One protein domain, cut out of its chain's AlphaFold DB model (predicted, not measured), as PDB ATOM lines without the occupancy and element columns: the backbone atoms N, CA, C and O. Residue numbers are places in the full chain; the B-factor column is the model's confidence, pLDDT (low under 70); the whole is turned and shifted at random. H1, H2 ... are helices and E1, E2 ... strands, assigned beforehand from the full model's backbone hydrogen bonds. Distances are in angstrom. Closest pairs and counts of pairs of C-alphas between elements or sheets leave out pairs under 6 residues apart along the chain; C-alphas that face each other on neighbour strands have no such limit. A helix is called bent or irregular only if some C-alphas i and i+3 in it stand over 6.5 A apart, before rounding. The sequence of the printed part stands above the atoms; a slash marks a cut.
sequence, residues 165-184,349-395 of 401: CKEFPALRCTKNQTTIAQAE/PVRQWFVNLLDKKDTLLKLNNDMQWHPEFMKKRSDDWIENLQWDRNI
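Overview. This is residues 165 to 184 and 349 to 395 of the 401 residues of the protein "Valyl-tRNA synthetase" of Candidatus Gracilibacteria bacterium (UniProt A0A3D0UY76). A small two-stranded sheet of E1 and E2 makes one end of this elongated domain and a helical hairpin of H1 and H2 makes the other. The last printed stretch folds back from H2 to pair beside E2, while E1 bends and runs on to a turn that folds back on it. The printed part has 67 residues, with two named strands followed by two named helices in the order E1, E2, H1, H2; the sheet is antiparallel and the class is mixed, helices and strands. The whole is loose, with a radius of gyration of the C-alphas of 14.5 A, and only just elongated, spanning 39 by 25 by 15 A.

Along the chain. E1, residues 165 to 173, begins at C-alpha 165 (-48.599, 31.308, -17.085) and measures 20.1 A. E2, residues 349 to 355, measures 16.5 A. H1, residues 358 to 369, measures 18.0 A. H2, residues 377 to 387, measures 15.7 A and ends at C-alpha 387 (-40.885, 51.307, -5.579).

Arrangement. E1 and E2 are antiparallel neighbours, with N 166 and O 352 3.2 A apart and N 352 and O 166 3.1 A apart, both within hydrogen-bond range. E1 bends by 75 degrees at residue 168, and its residues 172 to 173 pair antiparallel with residues 178 to 179. Residues 354 to 355 of E2 pair antiparallel with residues 393 to 394. A tight link joins E2 to H1. H1 and H2 form a helical hairpin and touch, the closest C-alphas being those of Lys 361 and Ile 386, 6.2 A apart; they run opposite ways at a shallow tilt of 16 degrees. H1 is irregular, with C-alphas 359 and 362 7.8 A apart. Each O i to N i+4 pair is within hydrogen-bond range in H2, and 6 of 8 in H1. E1 is apart from both helices, and E2 is apart from H2.

Size, cuts and confidence. The two C-alphas farthest apart, those of Glu 167 and Pro 375, are 40.6 A apart. Residues 185 to 348 are not printed, and C-alphas 184 and 349 are 18.0 A apart across the cut. The link from H1 to H2 is short. The mean pLDDT of the printed part is 90.7, and no printed residue is under 70.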
ATOM      1  N   CYS A 165     -49.533  31.986 -16.194       90.31
ATOM      2  CA  CYS A 165     -48.599  31.308 -17.085       90.31
ATOM      3  C   CYS A 165     -48.591  32.055 -18.416       90.31
ATOM      4  O   CYS A 165     -49.573  32.005 -19.157       90.31
ATOM      5  N   LYS A 166     -47.496  32.754 -18.709       84.81
ATOM      6  CA  LYS A 166     -47.330  33.516 -19.949       84.81
ATOM      7  C   LYS A 166     -45.964  33.236 -20.556       84.81
ATOM      8  O   LYS A 166     -45.012  32.902 -19.847       84.81
ATOM      9  N   GLU A 167     -45.884  33.341 -21.874       83.94
ATOM     10  CA  GLU A 167     -44.601  33.476 -22.547       83.94
ATOM     11  C   GLU A 167     -44.134  34.911 -22.355       83.94
ATOM     12  O   GLU A 167     -44.841  35.859 -22.699       83.94
ATOM     13  N   PHE A 168     -42.994  35.070 -21.694       81.88
ATOM     14  CA  PHE A 168     -42.508  36.388 -21.329       81.88
ATOM     15  C   PHE A 168     -40.982  36.398 -21.292       81.88
ATOM     16  O   PHE A 168     -40.383  35.386 -20.906       81.88
ATOM     17  N   PRO A 169     -40.340  37.514 -21.677       86.38
ATOM     18  CA  PRO A 169     -38.900  37.675 -21.529       86.38
ATOM     19  C   PRO A 169     -38.535  37.568 -20.048       86.38
ATOM     20  O   PRO A 169     -39.018  38.343 -19.227       86.38
ATOM     21  N   ALA A 170     -37.728  36.574 -19.688       86.88
ATOM     22  CA  ALA A 170     -37.309  36.356 -18.309       86.88
ATOM     23  C   ALA A 170     -35.788  36.408 -18.200       86.88
ATOM     24  O   ALA A 170     -35.079  35.905 -19.076       86.88
ATOM     25  N   LEU A 171     -35.302  36.955 -17.082       90.31
ATOM     26  CA  LEU A 171     -33.887  36.900 -16.733       90.31
ATOM     27  C   LEU A 171     -33.451  35.439 -16.625       90.31
ATOM     28  O   LEU A 171     -34.088  34.623 -15.949       90.31
ATOM     29  N   ARG A 172     -32.353  35.102 -17.295       90.75
ATOM     30  CA  ARG A 172     -31.839  33.742 -17.387       90.75
ATOM     31  C   ARG A 172     -30.342  33.709 -17.124       90.75
ATOM     32  O   ARG A 172     -29.553  34.415 -17.743       90.75
ATOM     33  N   CYS A 173     -29.950  32.800 -16.240       91.31
ATOM     34  CA  CYS A 173     -28.560  32.433 -16.039       91.31
ATOM     35  C   CYS A 173     -28.190  31.329 -17.036       91.31
ATOM     36  O   CYS A 173     -28.635  30.187 -16.897       91.31
ATOM     37  N   THR A 174     -27.371  31.651 -18.037       89.31
ATOM     38  CA  THR A 174     -26.951  30.709 -19.095       89.31
ATOM     39  C   THR A 174     -26.085  29.569 -18.551       89.31
ATOM     40  O   THR A 174     -26.222  28.422 -18.977       89.31
ATOM     41  N   LYS A 175     -25.266  29.842 -17.527       87.56
ATOM     42  CA  LYS A 175     -24.425  28.838 -16.856       87.56
ATOM     43  C   LYS A 175     -25.244  27.815 -16.065       87.56
ATOM     44  O   LYS A 175     -25.056  26.612 -16.242       87.56
ATOM     45  N   ASN A 176     -26.180  28.293 -15.240       85.00
ATOM     46  CA  ASN A 176     -27.063  27.442 -14.432       85.00
ATOM     47  C   ASN A 176     -28.302  26.969 -15.213       85.00
ATOM     48  O   ASN A 176     -29.110  26.212 -14.687       85.00
ATOM     49  N   GLN A 177     -28.467  27.408 -16.463       85.81
ATOM     50  CA  GLN A 177     -29.533  26.995 -17.381       85.81
ATOM     51  C   GLN A 177     -30.945  27.143 -16.796       85.81
ATOM     52  O   GLN A 177     -31.843  26.348 -17.082       85.81
ATOM     53  N   THR A 178     -31.164  28.195 -16.010       87.00
ATOM     54  CA  THR A 178     -32.445  28.468 -15.355       87.00
ATOM     55  C   THR A 178     -32.777  29.945 -15.399       87.00
ATOM     56  O   THR A 178     -31.891  30.801 -15.446       87.00
ATOM     57  N   THR A 179     -34.072  30.228 -15.373       88.31
ATOM     58  CA  THR A 179     -34.589  31.551 -15.044       88.31
ATOM     59  C   THR A 179     -34.196  31.938 -13.625       88.31
ATOM     60  O   THR A 179     -34.030  31.066 -12.767       88.31
ATOM     61  N   ILE A 180     -34.043  33.237 -13.399       88.69
ATOM     62  CA  ILE A 180     -33.782  33.843 -12.093       88.69
ATOM     63  C   ILE A 180     -34.683  35.073 -11.922       88.69
ATOM     64  O   ILE A 180     -35.198  35.616 -12.899       88.69
ATOM     65  N   ALA A 181     -34.928  35.483 -10.685       84.94
ATOM     66  CA  ALA A 181     -35.618  36.727 -10.371       84.94
ATOM     67  C   ALA A 181     -34.632  37.903 -10.349       84.94
ATOM     68  O   ALA A 181     -33.434  37.707 -10.161       84.94
ATOM     69  N   GLN A 182     -35.148  39.129 -10.460       83.62
ATOM     70  CA  GLN A 182     -34.350  40.353 -10.303       83.62
ATOM     71  C   GLN A 182     -33.636  40.404  -8.940       83.62
ATOM     72  O   GLN A 182     -32.514  40.869  -8.844       83.62
ATOM     73  N   ALA A 183     -34.245  39.853  -7.885       82.94
ATOM     74  CA  ALA A 183     -33.617  39.765  -6.565       82.94
ATOM     75  C   ALA A 183     -32.425  38.783  -6.493       82.94
ATOM     76  O   ALA A 183     -31.745  38.739  -5.478       82.94
ATOM     77  N   GLU A 184     -32.195  37.978  -7.536       84.75
ATOM     78  CA  GLU A 184     -31.093  37.007  -7.638       84.75
ATOM     79  C   GLU A 184     -29.984  37.504  -8.597       84.75
ATOM     80  O   GLU A 184     -29.178  36.707  -9.105       84.75
ATOM     81  N   PRO A 349     -37.201  34.785 -23.869       85.12
ATOM     82  CA  PRO A 349     -38.596  34.403 -23.739       85.12
ATOM     83  C   PRO A 349     -38.717  32.943 -23.386       85.12
ATOM     84  O   PRO A 349     -38.166  32.057 -24.038       85.12
ATOM     85  N   VAL A 350     -39.457  32.705 -22.321       82.00
ATOM     86  CA  VAL A 350     -39.768  31.369 -21.862       82.00
ATOM     87  C   VAL A 350     -41.189  31.374 -21.338       82.00
ATOM     88  O   VAL A 350     -41.636  32.323 -20.690       82.00
ATOM     89  N   ARG A 351     -41.907  30.282 -21.585       86.12
ATOM     90  CA  ARG A 351     -43.182  30.044 -20.918       86.12
ATOM     91  C   ARG A 351     -42.911  29.716 -19.455       86.12
ATOM     92  O   ARG A 351     -42.273  28.706 -19.151       86.12
ATOM     93  N   GLN A 352     -43.334  30.601 -18.562       88.75
ATOM     94  CA  GLN A 352     -43.052  30.532 -17.126       88.75
ATOM     95  C   GLN A 352     -44.268  30.988 -16.318       88.75
ATOM     96  O   GLN A 352     -45.229  31.538 -16.859       88.75
ATOM     97  N   TRP A 353     -44.213  30.732 -15.015       92.31
ATOM     98  CA  TRP A 353     -45.207  31.166 -14.044       92.31
ATOM     99  C   TRP A 353     -44.736  32.436 -13.345       92.31
ATOM    100  O   TRP A 353     -43.629  32.485 -12.804       92.31
ATOM    101  N   PHE A 354     -45.593  33.451 -13.334       91.25
ATOM    102  CA  PHE A 354     -45.323  34.747 -12.722       91.25
ATOM    103  C   PHE A 354     -46.369  35.061 -11.662       91.25
ATOM    104  O   PHE A 354     -47.546  34.763 -11.854       91.25
ATOM    105  N   VAL A 355     -45.937  35.689 -10.571       93.50
ATOM    106  CA  VAL A 355     -46.819  36.346  -9.604       93.50
ATOM    107  C   VAL A 355     -46.926  37.814  -9.992       93.50
ATOM    108  O   VAL A 355     -45.902  38.501 -10.050       93.50
ATOM    109  N   ASN A 356     -48.152  38.284 -10.218       91.25
ATOM    110  CA  ASN A 356     -48.440  39.691 -10.483       91.25
ATOM    111  C   ASN A 356     -48.113  40.501  -9.223       91.25
ATOM    112  O   ASN A 356     -48.777  40.328  -8.192       91.25
ATOM    113  N   LEU A 357     -47.065  41.322  -9.287       90.00
ATOM    114  CA  LEU A 357     -46.593  42.141  -8.162       90.00
ATOM    115  C   LEU A 357     -46.665  43.634  -8.452       90.00
ATOM    116  O   LEU A 357     -46.801  44.425  -7.519       90.00
ATOM    117  N   LEU A 358     -46.562  44.027  -9.721       90.00
ATOM    118  CA  LEU A 358     -46.497  45.438 -10.094       90.00
ATOM    119  C   LEU A 358     -47.792  46.187  -9.753       90.00
ATOM    120  O   LEU A 358     -47.740  47.346  -9.356       90.00
ATOM    121  N   ASP A 359     -48.930  45.498  -9.810       91.62
ATOM    122  CA  ASP A 359     -50.253  45.990  -9.405       91.62
ATOM    123  C   ASP A 359     -50.445  46.067  -7.878       91.62
ATOM    124  O   ASP A 359     -51.461  46.569  -7.402       91.62
ATOM    125  N   LYS A 360     -49.488  45.558  -7.091       93.12
ATOM    126  CA  LYS A 360     -49.573  45.454  -5.624       93.12
ATOM    127  C   LYS A 360     -48.602  46.367  -4.885       93.12
ATOM    128  O   LYS A 360     -48.585  46.322  -3.656       93.12
ATOM    129  N   LYS A 361     -47.827  47.201  -5.587       95.06
ATOM    130  CA  LYS A 361     -46.836  48.107  -4.979       95.06
ATOM    131  C   LYS A 361     -47.420  48.942  -3.840       95.06
ATOM    132  O   LYS A 361     -46.889  48.902  -2.736       95.06
ATOM    133  N   ASP A 362     -48.559  49.594  -4.062       96.12
ATOM    134  CA  ASP A 362     -49.203  50.434  -3.043       96.12
ATOM    135  C   ASP A 362     -49.617  49.637  -1.800       96.12
ATOM    136  O   ASP A 362     -49.478  50.105  -0.671       96.12
ATOM    137  N   THR A 363     -50.113  48.413  -1.991       95.88
ATOM    138  CA  THR A 363     -50.470  47.513  -0.888       95.88
ATOM    139  C   THR A 363     -49.229  47.085  -0.111       95.88
ATOM    140  O   THR A 363     -49.250  47.092   1.118       95.88
ATOM    141  N   LEU A 364     -48.140  46.748  -0.808       95.69
ATOM    142  CA  LEU A 364     -46.871  46.378  -0.183       95.69
ATOM    143  C   LEU A 364     -46.274  47.547   0.608       95.69
ATOM    144  O   LEU A 364     -45.830  47.334   1.729       95.69
ATOM    145  N   LEU A 365     -46.326  48.773   0.078       96.88
ATOM    146  CA  LEU A 365     -45.874  49.979   0.782       96.88
ATOM    147  C   LEU A 365     -46.708  50.258   2.037       96.88
ATOM    148  O   LEU A 365     -46.153  50.586   3.082       96.88
ATOM    149  N   LYS A 366     -48.034  50.077   1.975       97.19
ATOM    150  CA  LYS A 366     -48.908  50.201   3.155       97.19
ATOM    151  C   LYS A 366     -48.542  49.186   4.234       97.19
ATOM    152  O   LYS A 366     -48.280  49.584   5.361       97.19
ATOM    153  N   LEU A 367     -48.427  47.907   3.872       96.44
ATOM    154  CA  LEU A 367     -47.986  46.863   4.804       96.44
ATOM    155  C   LEU A 367     -46.578  47.147   5.348       96.44
ATOM    156  O   LEU A 367     -46.305  46.876   6.513       96.44
ATOM    157  N   ASN A 368     -45.693  47.729   4.533       96.38
ATOM    158  CA  ASN A 368     -44.357  48.134   4.960       96.38
ATOM    159  C   ASN A 368     -44.368  49.246   6.018       96.38
ATOM    160  O   ASN A 368     -43.516  49.256   6.905       96.38
ATOM    161  N   ASN A 369     -45.340  50.158   5.938       95.88
ATOM    162  CA  ASN A 369     -45.546  51.225   6.918       95.88
ATOM    163  C   ASN A 369     -46.110  50.712   8.249       95.88
ATOM    164  O   ASN A 369     -45.805  51.293   9.287       95.88
ATOM    165  N   ASP A 370     -46.879  49.622   8.225       96.38
ATOM    166  CA  ASP A 370     -47.431  48.993   9.432       96.38
ATOM    167  C   ASP A 370     -46.374  48.179  10.211       96.38
ATOM    168  O   ASP A 370     -46.604  47.780  11.356       96.38
ATOM    169  N   MET A 371     -45.201  47.933   9.615       96.12
ATOM    170  CA  MET A 371     -44.092  47.214  10.243       96.12
ATOM    171  C   MET A 371     -43.184  48.138  11.066       96.12
ATOM    172  O   MET A 371     -42.850  49.254  10.670       96.12
ATOM    173  N   GLN A 372     -42.709  47.631  12.206       95.94
ATOM    174  CA  GLN A 372     -41.684  48.295  13.016       95.94
ATOM    175  C   GLN A 372     -40.289  47.837  12.584       95.94
ATOM    176  O   GLN A 372     -39.927  46.671  12.738       95.94
ATOM    177  N   TRP A 373     -39.499  48.769  12.049       96.38
ATOM    178  CA  TRP A 373     -38.176  48.492  11.496       96.38
ATOM    179  C   TRP A 373     -37.061  48.852  12.470       96.38
ATOM    180  O   TRP A 373     -36.974  49.981  12.951       96.38
ATOM    181  N   HIS A 374     -36.147  47.908  12.692       92.69
ATOM    182  CA  HIS A 374     -34.957  48.125  13.504       92.69
ATOM    183  C   HIS A 374     -33.706  47.607  12.779       92.69
ATOM    184  O   HIS A 374     -33.618  46.407  12.513       92.69
ATOM    185  N   PRO A 375     -32.717  48.470  12.479       95.06
ATOM    186  CA  PRO A 375     -32.734  49.933  12.624       95.06
ATOM    187  C   PRO A 375     -33.697  50.613  11.630       95.06
ATOM    188  O   PRO A 375     -33.963  50.078  10.556       95.06
ATOM    189  N   GLU A 376     -34.174  51.817  11.965       95.19
ATOM    190  CA  GLU A 376     -35.234  52.523  11.216       95.19
ATOM    191  C   GLU A 376     -34.915  52.718   9.725       95.19
ATOM    192  O   GLU A 376     -35.798  52.608   8.876       95.19
ATOM    193  N   PHE A 377     -33.641  52.928   9.371       94.44
ATOM    194  CA  PHE A 377     -33.239  53.122   7.974       94.44
ATOM    195  C   PHE A 377     -33.494  51.893   7.082       94.44
ATOM    196  O   PHE A 377     -33.523  52.031   5.858       94.44
ATOM    197  N   MET A 378     -33.675  50.693   7.651       96.38
ATOM    198  CA  MET A 378     -34.024  49.499   6.871       96.38
ATOM    199  C   MET A 378     -35.403  49.625   6.226       96.38
ATOM    200  O   MET A 378     -35.596  49.096   5.134       96.38
ATOM    201  N   LYS A 379     -36.315  50.408   6.826       96.44
ATOM    202  CA  LYS A 379     -37.603  50.730   6.210       96.44
ATOM    203  C   LYS A 379     -37.406  51.376   4.843       96.44
ATOM    204  O   LYS A 379     -37.969  50.897   3.867       96.44
ATOM    205  N   LYS A 380     -36.548  52.402   4.772       95.56
ATOM    206  CA  LYS A 380     -36.254  53.120   3.527       95.56
ATOM    207  C   LYS A 380     -35.709  52.178   2.455       95.56
ATOM    208  O   LYS A 380     -36.155  52.235   1.323       95.56
ATOM    209  N   ARG A 381     -34.809  51.256   2.815       95.50
ATOM    210  CA  ARG A 381     -34.310  50.245   1.865       95.50
ATOM    211  C   ARG A 381     -35.426  49.345   1.338       95.50
ATOM    212  O   ARG A 381     -35.386  48.960   0.175       95.50
ATOM    213  N   SER A 382     -36.394  48.996   2.186       95.81
ATOM    214  CA  SER A 382     -37.554  48.222   1.744       95.81
ATOM    215  C   SER A 382     -38.501  49.045   0.870       95.81
ATOM    216  O   SER A 382     -39.014  48.503  -0.104       95.81
ATOM    217  N   ASP A 383     -38.720  50.325   1.184       95.94
ATOM    218  CA  ASP A 383     -39.506  51.239   0.344       95.94
ATOM    219  C   ASP A 383     -38.857  51.359  -1.043       95.94
ATOM    220  O   ASP A 383     -39.488  51.027  -2.047       95.94
ATOM    221  N   ASP A 384     -37.561  51.695  -1.080       94.94
ATOM    222  CA  ASP A 384     -36.767  51.817  -2.305       94.94
ATOM    223  C   ASP A 384     -36.853  50.524  -3.142       94.94
ATOM    224  O   ASP A 384     -36.989  50.573  -4.365       94.94
ATOM    225  N   TRP A 385     -36.809  49.346  -2.509       92.69
ATOM    226  CA  TRP A 385     -36.943  48.069  -3.214       92.69
ATOM    227  C   TRP A 385     -38.335  47.876  -3.833       92.69
ATOM    228  O   TRP A 385     -38.428  47.480  -4.995       92.69
ATOM    229  N   ILE A 386     -39.415  48.171  -3.095       94.44
ATOM    230  CA  ILE A 386     -40.800  48.016  -3.578       94.44
ATOM    231  C   ILE A 386     -41.085  48.992  -4.729       94.44
ATOM    232  O   ILE A 386     -41.648  48.600  -5.758       94.44
ATOM    233  N   GLU A 387     -40.681  50.254  -4.579       93.31
ATOM    234  CA  GLU A 387     -40.885  51.307  -5.579       93.31
ATOM    235  C   GLU A 387     -40.186  50.965  -6.899       93.31
ATOM    236  O   GLU A 387     -40.773  51.110  -7.979       93.31
ATOM    237  N   ASN A 388     -38.976  50.405  -6.815       89.31
ATOM    238  CA  ASN A 388     -38.149  50.086  -7.972       89.31
ATOM    239  C   ASN A 388     -38.430  48.716  -8.615       89.31
ATOM    240  O   ASN A 388     -37.745  48.373  -9.580       89.31
ATOM    241  N   LEU A 389     -39.438  47.945  -8.173       87.19
ATOM    242  CA  LEU A 389     -39.823  46.702  -8.864       87.19
ATOM    243  C   LEU A 389     -40.213  46.998 -10.322       87.19
ATOM    244  O   LEU A 389     -41.177  47.722 -10.573       87.19
ATOM    245  N   GLN A 390     -39.489  46.430 -11.284       80.75
ATOM    246  CA  GLN A 390     -39.772  46.612 -12.717       80.75
ATOM    247  C   GLN A 390     -40.499  45.403 -13.331       80.75
ATOM    248  O   GLN A 390     -41.067  45.505 -14.416       80.75
ATOM    249  N   TRP A 391     -40.508  44.266 -12.627       79.00
ATOM    250  CA  TRP A 391     -40.955  42.977 -13.151       79.00
ATOM    251  C   TRP A 391     -41.915  42.260 -12.204       79.00
ATOM    252  O   TRP A 391     -41.724  42.253 -10.986       79.00
ATOM    253  N   ASP A 392     -42.896  41.564 -12.781       86.31
ATOM    254  CA  ASP A 392     -43.616  40.512 -12.063       86.31
ATOM    255  C   ASP A 392     -42.647  39.388 -11.682       86.31
ATOM    256  O   ASP A 392     -41.732  39.026 -12.432       86.31
ATOM    257  N   ARG A 393     -42.848  38.791 -10.507       87.62
ATOM    258  CA  ARG A 393     -41.904  37.799  -9.986       87.62
ATOM    259  C   ARG A 393     -42.076  36.470 -10.703       87.62
ATOM    260  O   ARG A 393     -43.084  35.794 -10.522       87.62
ATOM    261  N   ASN A 394     -41.050  36.047 -11.438       88.62
ATOM    262  CA  ASN A 394     -40.966  34.686 -11.963       88.62
ATOM    263  C   ASN A 394     -40.766  33.684 -10.812       88.62
ATOM    264  O   ASN A 394     -39.744  33.729 -10.116       88.62
ATOM    265  N   ILE A 395     -41.711  32.759 -10.647       91.44
ATOM    266  CA  ILE A 395     -41.714  31.738  -9.588       91.44
ATOM    267  C   ILE A 395     -41.409  30.323 -10.087       91.44
ATOM    268  O   ILE A 395     -41.257  29.420  -9.272       91.44
TER     269      ILE A 395